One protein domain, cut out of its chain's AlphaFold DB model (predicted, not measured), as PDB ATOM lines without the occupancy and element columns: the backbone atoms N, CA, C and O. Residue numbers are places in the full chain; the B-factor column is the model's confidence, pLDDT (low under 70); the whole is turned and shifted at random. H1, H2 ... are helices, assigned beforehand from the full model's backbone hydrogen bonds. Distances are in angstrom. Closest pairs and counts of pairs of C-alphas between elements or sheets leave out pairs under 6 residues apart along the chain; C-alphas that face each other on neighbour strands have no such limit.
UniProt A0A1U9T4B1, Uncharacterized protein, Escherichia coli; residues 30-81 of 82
ATOM      1  N   GLU A  30     221.653 241.499 187.659       93.38
ATOM      2  CA  GLU A  30     222.014 241.996 186.329       93.38
ATOM      3  C   GLU A  30     223.050 243.123 186.374       93.38
ATOM      4  O   GLU A  30     223.952 243.167 185.538       93.38
ATOM      5  N   ASN A  31     222.931 244.037 187.342       94.44
ATOM      6  CA  ASN A  31     223.717 245.274 187.377       94.44
ATOM      7  C   ASN A  31     224.853 245.248 188.410       94.44
ATOM      8  O   ASN A  31     225.708 246.131 188.394       94.44
ATOM      9  N   TRP A  32     224.887 244.250 189.297       96.06
ATOM     10  CA  TRP A  32     225.904 244.090 190.333       96.06
ATOM     11  C   TRP A  32     226.366 242.629 190.414       96.06
ATOM     12  O   TRP A  32     225.967 241.847 191.277       96.06
ATOM     13  N   VAL A  33     227.245 242.244 189.490       94.94
ATOM     14  CA  VAL A  33     227.721 240.856 189.333       94.94
ATOM     15  C   VAL A  33     228.336 240.303 190.625       94.94
ATOM     16  O   VAL A  33     228.151 239.135 190.969       94.94
ATOM     17  N   GLU A  34     229.072 241.131 191.362       96.69
ATOM     18  CA  GLU A  34     229.689 240.777 192.639       96.69
ATOM     19  C   GLU A  34     228.659 240.459 193.723       96.69
ATOM     20  O   GLU A  34     228.915 239.596 194.563       96.69
ATOM     21  N   TRP A  35     227.492 241.104 193.693       96.81
ATOM     22  CA  TRP A  35     226.396 240.799 194.603       96.81
ATOM     23  C   TRP A  35     225.840 239.399 194.351       96.81
ATOM     24  O   TRP A  35     225.729 238.606 195.284       96.81
ATOM     25  N   GLY A  36     225.600 239.043 193.085       95.19
ATOM     26  CA  GLY A  36     225.173 237.689 192.718       95.19
ATOM     27  C   GLY A  36     226.191 236.618 193.132       95.19
ATOM     28  O   GLY A  36     225.816 235.557 193.634       95.19
ATOM     29  N   LYS A  37     227.494 236.909 193.005       95.88
ATOM     30  CA  LYS A  37     228.562 236.021 193.503       95.88
ATOM     31  C   LYS A  37     228.508 235.858 195.022       95.88
ATOM     32  O   LYS A  37     228.542 234.727 195.496       95.88
ATOM     33  N   ALA A  38     228.371 236.954 195.769       96.56
ATOM     34  CA  ALA A  38     228.265 236.912 197.226       96.56
ATOM     35  C   ALA A  38     227.030 236.121 197.696       96.56
ATOM     36  O   ALA A  38     227.114 235.371 198.668       96.56
ATOM     37  N   CYS A  39     225.902 236.238 196.987       95.81
ATOM     38  CA  CYS A  39     224.714 235.422 197.231       95.81
ATOM     39  C   CYS A  39     225.023 233.923 197.082       95.81
ATOM     40  O   CYS A  39     224.823 233.155 198.025       95.81
ATOM     41  N   ASN A  40     225.597 233.522 195.945       95.19
ATOM     42  CA  ASN A  40     225.948 232.123 195.677       95.19
ATOM     43  C   ASN A  40     226.962 231.561 196.688       95.19
ATOM     44  O   ASN A  40     226.848 230.412 197.111       95.19
ATOM     45  N   GLU A  41     227.949 232.360 197.098       95.81
ATOM     46  CA  GLU A  41     228.935 231.967 198.111       95.81
ATOM     47  C   GLU A  41     228.280 231.699 199.469       95.81
ATOM     48  O   GLU A  41     228.599 230.704 200.121       95.81
ATOM     49  N   ILE A  42     227.330 232.538 199.894       94.94
ATOM     50  CA  ILE A  42     226.610 232.328 201.155       94.94
ATOM     51  C   ILE A  42     225.764 231.056 201.097       94.94
ATOM     52  O   ILE A  42     225.807 230.274 202.051       94.94
ATOM     53  N   GLU A  43     225.034 230.809 200.006       95.00
ATOM     54  CA  GLU A  43     224.264 229.564 199.852       95.00
ATOM     55  C   GLU A  43     225.177 228.336 199.898       95.00
ATOM     56  O   GLU A  43     224.899 227.388 200.633       95.00
ATOM     57  N   ALA A  44     226.306 228.374 199.185       95.81
ATOM     58  CA  ALA A  44     227.260 227.270 199.146       95.81
ATOM     59  C   ALA A  44     227.914 226.992 200.512       95.81
ATOM     60  O   ALA A  44     228.086 225.833 200.886       95.81
ATOM     61  N   LEU A  45     228.270 228.036 201.266       95.62
ATOM     62  CA  LEU A  45     228.956 227.902 202.556       95.62
ATOM     63  C   LEU A  45     228.025 227.493 203.699       95.62
ATOM     64  O   LEU A  45     228.463 226.842 204.646       95.62
ATOM     65  N   THR A  46     226.757 227.902 203.646       93.62
ATOM     66  CA  THR A  46     225.820 227.738 204.768       93.62
ATOM     67  C   THR A  46     224.732 226.697 204.512       93.62
ATOM     68  O   THR A  46     224.086 226.254 205.459       93.62
ATOM     69  N   GLY A  47     224.498 226.320 203.252       93.12
ATOM     70  CA  GLY A  47     223.362 225.489 202.844       93.12
ATOM     71  C   GLY A  47     222.001 226.184 202.983       93.12
ATOM     72  O   GLY A  47     220.962 225.530 202.889       93.12
ATOM     73  N   ILE A  48     221.982 227.495 203.246       93.69
ATOM     74  CA  ILE A  48     220.756 228.288 203.360       93.69
ATOM     75  C   ILE A  48     220.183 228.533 201.967       93.69
ATOM     76  O   ILE A  48     220.919 228.837 201.039       93.69
ATOM     77  N   ASN A  49     218.855 228.469 201.849       91.50
ATOM     78  CA  ASN A  49     218.152 228.987 200.681       91.50
ATOM     79  C   ASN A  49     217.947 230.500 200.840       91.50
ATOM     80  O   ASN A  49     217.183 230.945 201.706       91.50
ATOM     81  N   LEU A  50     218.626 231.275 200.004       91.81
ATOM     82  CA  LEU A  50     218.716 232.725 200.112       91.81
ATOM     83  C   LEU A  50     217.368 233.400 199.843       91.81
ATOM     84  O   LEU A  50     216.961 234.267 200.615       91.81
ATOM     85  N   SER A  51     216.595 232.887 198.877       88.31
ATOM     86  CA  SER A  51     215.239 233.374 198.554       88.31
ATOM     87  C   SER A  51     214.254 233.319 199.731       88.31
ATOM     88  O   SER A  51     213.231 234.000 199.733       88.31
ATOM     89  N   LYS A  52     214.555 232.518 200.763       91.06
ATOM     90  CA  LYS A  52     213.737 232.384 201.980       91.06
ATOM     91  C   LYS A  52     214.345 233.084 203.195       91.06
ATOM     92  O   LYS A  52     213.797 232.966 204.291       91.06
ATOM     93  N   ASN A  53     215.469 233.784 203.038       92.88
ATOM     94  CA  ASN A  53     216.226 234.345 204.148       92.88
ATOM     95  C   ASN A  53     216.735 235.767 203.855       92.88
ATOM     96  O   ASN A  53     217.807 235.981 203.294       92.88
ATOM     97  N   GLN A  54     215.998 236.762 204.352       90.62
ATOM     98  CA  GLN A  54     216.366 238.176 204.216       90.62
ATOM     99  C   GLN A  54     217.688 238.543 204.911       90.62
ATOM    100  O   GLN A  54     218.389 239.449 204.461       90.62
ATOM    101  N   LEU A  55     218.067 237.848 205.991       93.56
ATOM    102  CA  LEU A  55     219.356 238.086 206.650       93.56
ATOM    103  C   LEU A  55     220.521 237.606 205.780       93.56
ATOM    104  O   LEU A  55     221.578 238.242 205.775       93.56
ATOM    105  N   ALA A  56     220.321 236.530 205.015       93.00
ATOM    106  CA  ALA A  56     221.300 236.060 204.046       93.00
ATOM    107  C   ALA A  56     221.477 237.080 202.908       93.00
ATOM    108  O   ALA A  56     222.614 237.448 202.623       93.00
ATOM    109  N   TYR A  57     220.390 237.653 202.371       94.31
ATOM    110  CA  TYR A  57     220.468 238.773 201.414       94.31
ATOM    111  C   TYR A  57     221.215 239.983 201.973       94.31
ATOM    112  O   TYR A  57     222.085 240.548 201.307       94.31
ATOM    113  N   ARG A  58     220.917 240.385 203.214       94.06
ATOM    114  CA  ARG A  58     221.620 241.500 203.865       94.06
ATOM    115  C   ARG A  58     223.117 241.222 203.975       94.06
ATOM    116  O   ARG A  58     223.925 242.098 203.686       94.06
ATOM    117  N   THR A  59     223.477 240.009 204.376       94.50
ATOM    118  CA  THR A  59     224.876 239.597 204.522       94.50
ATOM    119  C   THR A  59     225.581 239.556 203.165       94.50
ATOM    120  O   THR A  59     226.678 240.094 203.048       94.50
ATOM    121  N   ALA A  60     224.931 239.020 202.126       94.56
ATOM    122  CA  ALA A  60     225.449 239.031 200.757       94.56
ATOM    123  C   ALA A  60     225.712 240.459 200.282       94.56
ATOM    124  O   ALA A  60     226.784 240.749 199.771       94.56
ATOM    125  N   THR A  61     224.768 241.367 200.538       94.56
ATOM    126  CA  THR A  61     224.875 242.775 200.142       94.56
ATOM    127  C   THR A  61     226.034 243.492 200.836       94.56
ATOM    128  O   THR A  61     226.713 244.292 200.206       94.56
ATOM    129  N   ILE A  62     226.296 243.196 202.113       94.38
ATOM    130  CA  ILE A  62     227.443 243.755 202.850       94.38
ATOM    131  C   ILE A  62     228.771 243.177 202.338       94.38
ATOM    132  O   ILE A  62     229.770 243.890 202.269       94.38
ATOM    133  N   ASN A  63     228.787 241.889 201.992       94.12
ATOM    134  CA  ASN A  63     229.982 241.198 201.504       94.12
ATOM    135  C   ASN A  63     230.267 241.471 200.021       94.12
ATOM    136  O   ASN A  63     231.388 241.233 199.561       94.12
ATOM    137  N   ALA A  64     229.262 241.941 199.278       94.44
ATOM    138  CA  ALA A  64     229.366 242.268 197.870       94.44
ATOM    139  C   ALA A  64     230.417 243.362 197.672       94.44
ATOM    140  O   ALA A  64     230.369 244.440 198.263       94.44
ATOM    141  N   LYS A  65     231.402 243.051 196.833       91.38
ATOM    142  CA  LYS A  65     232.458 243.984 196.432       91.38
ATOM    143  C   LYS A  65     232.037 244.729 195.163       91.38
ATOM    144  O   LYS A  65     230.924 244.560 194.684       91.38
ATOM    145  N   GLY A  66     232.949 245.505 194.586       91.19
ATOM    146  CA  GLY A  66     232.712 246.182 193.313       91.19
ATOM    147  C   GLY A  66     231.854 247.434 193.458       91.19
ATOM    148  O   GLY A  66     231.684 247.965 194.557       91.19
ATOM    149  N   ASN A  67     231.363 247.923 192.325       91.00
ATOM    150  CA  ASN A  67     230.610 249.166 192.266       91.00
ATOM    151  C   ASN A  67     229.122 248.892 192.469       91.00
ATOM    152  O   ASN A  67     228.525 248.073 191.774       91.00
ATOM    153  N   VAL A  68     228.530 249.625 193.407       92.75
ATOM    154  CA  VAL A  68     227.085 249.627 193.619       92.75
ATOM    155  C   VAL A  68     226.412 250.266 192.394       92.75
ATOM    156  O   VAL A  68     226.906 251.282 191.900       92.75
ATOM    157  N   PRO A  69     225.291 249.718 191.892       94.19
ATOM    158  CA  PRO A  69     224.550 250.328 190.794       94.19
ATOM    159  C   PRO A  69     224.139 251.777 191.089       94.19
ATOM    160  O   PRO A  69     223.538 252.059 192.129       94.19
ATOM    161  N   GLU A  70     224.373 252.675 190.129       92.81
ATOM    162  CA  GLU A  70     224.107 254.124 190.233       92.81
ATOM    163  C   GLU A  70     222.664 254.445 190.659       92.81
ATOM    164  O   GLU A  70     222.412 255.378 191.424       92.81
ATOM    165  N   MET A  71     221.694 253.638 190.215       90.38
ATOM    166  CA  MET A  71     220.293 253.796 190.613       90.38
ATOM    167  C   MET A  71     220.116 253.694 192.136       90.38
ATOM    168  O   MET A  71     219.360 254.472 192.711       90.38
ATOM    169  N   LEU A  72     220.826 252.781 192.809       91.94
ATOM    170  CA  LEU A  72     220.761 252.642 194.268       91.94
ATOM    171  C   LEU A  72     221.446 253.811 194.967       91.94
ATOM    172  O   LEU A  72     220.917 254.317 195.954       91.94
ATOM    173  N   GLU A  73     222.583 254.276 194.447       91.50
ATOM    174  CA  GLU A  73     223.249 255.471 194.974       91.50
ATOM    175  C   GLU A  73     222.336 256.700 194.875       91.50
ATOM    176  O   GLU A  73     222.200 257.456 195.837       91.50
ATOM    177  N   THR A  74     221.619 256.842 193.758       90.38
ATOM    178  CA  THR A  74     220.628 257.907 193.545       90.38
ATOM    179  C   THR A  74     219.476 257.817 194.549       90.38
ATOM    180  O   THR A  74     219.067 258.830 195.118       90.38
ATOM    181  N   ILE A  75     218.960 256.610 194.807       90.25
ATOM    182  CA  ILE A  75     217.915 256.372 195.816       90.25
ATOM    183  C   ILE A  75     218.415 256.746 197.217       90.25
ATOM    184  O   ILE A  75     217.701 257.396 197.983       90.25
ATOM    185  N   LEU A  76     219.648 256.373 197.560       88.88
ATOM    186  CA  LEU A  76     220.247 256.700 198.853       88.88
ATOM    187  C   LEU A  76     220.468 258.207 199.013       88.88
ATOM    188  O   LEU A  76     220.160 258.746 200.072       88.88
ATOM    189  N   ALA A  77     220.929 258.897 197.969       88.75
ATOM    190  CA  ALA A  77     221.080 260.350 197.982       88.75
ATOM    191  C   ALA A  77     219.735 261.044 198.256       88.75
ATOM    192  O   ALA A  77     219.612 261.775 199.240       88.75
ATOM    193  N   LYS A  78     218.700 260.704 197.474       87.06
ATOM    194  CA  LYS A  78     217.356 261.280 197.621       87.06
ATOM    195  C   LYS A  78     216.722 260.968 198.977       87.06
ATOM    196  O   LYS A  78     216.151 261.854 199.608       87.06
ATOM    197  N   SER A  79     216.853 259.732 199.463       84.50
ATOM    198  CA  SER A  79     216.292 259.336 200.767       84.50
ATOM    199  C   SER A  79     217.017 259.977 201.954       84.50
ATOM    200  O   SER A  79     216.398 260.227 202.986       84.50
ATOM    201  N   ALA A  80     218.300 260.319 201.807       82.88
ATOM    202  CA  ALA A  80     219.046 261.097 202.792       82.88
ATOM    203  C   ALA A  80     218.672 262.596 202.806       82.88
ATOM    204  O   ALA A  80     219.265 263.355 203.575       82.88
ATOM    205  N   GLY A  81     217.722 263.032 201.968       69.94
ATOM    206  CA  GLY A  81     217.348 264.437 201.802       69.94
ATOM    207  C   GLY A  81     218.399 265.263 201.054       69.94
ATOM    208  O   GLY A  81     218.470 266.473 201.270       69.94
TER     209      GLY A  81
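Overview. This is residues 30 to 81 of the 82 residues of an uncharacterized protein of Escherichia coli (UniProt A0A1U9T4B1). Two helices, H1 and H2, pack on each other at a steep angle in a loose V, with the link of residues 47 to 53 spanning its open side, and a third helix, H3, is set off from both as an arm. Residues 72 to 81, of which 72 to 79 belong to H3, stick out free and add to the length. The printed part has 52 residues with three named helices, in the order H1, H2, H3 along the chain, and no named strand; the class is all helix. It is loose, with a radius of gyration of the C-alphas of 12.4 A, and spans 39 by 19 by 16 A.

Arrangement. H1, residues 33 to 46, is the longest helix and touches H2, residues 54 to 63. Their closest C-alphas, those of Ala 38 and Ala 60, are 5.0 A apart. Their lines stand at a steep tilt of 58 degrees, and they run opposite ways. H3, residues 70 to 79, is apart from H1 and apart from H2. In H1, H2 and H3 every O i to N i+4 pair is within hydrogen-bond range.

Along the chain. H1 runs 20.3 A from C-alpha 33 at (227.721, 240.856, 189.333) to C-alpha 46 at (225.820, 227.738, 204.768). H2 measures 14.2 A from first to last C-alpha and begins at C-alpha 54 at (216.366, 238.176, 204.216). H3 measures 14.1 A and ends at C-alpha 79 at (216.292, 259.336, 200.767).

Size, cuts and confidence. The two C-alphas farthest apart, those of Gly 47 and Gly 81, are 39.4 A apart. Without the free residues, the body of 42 residues spans 30 by 16 by 16 A. The printed part has no cut, and the links H1 to H2 and H2 to H3 are short. The mean pLDDT of the printed part is 92.4, and residue 81 is under 70.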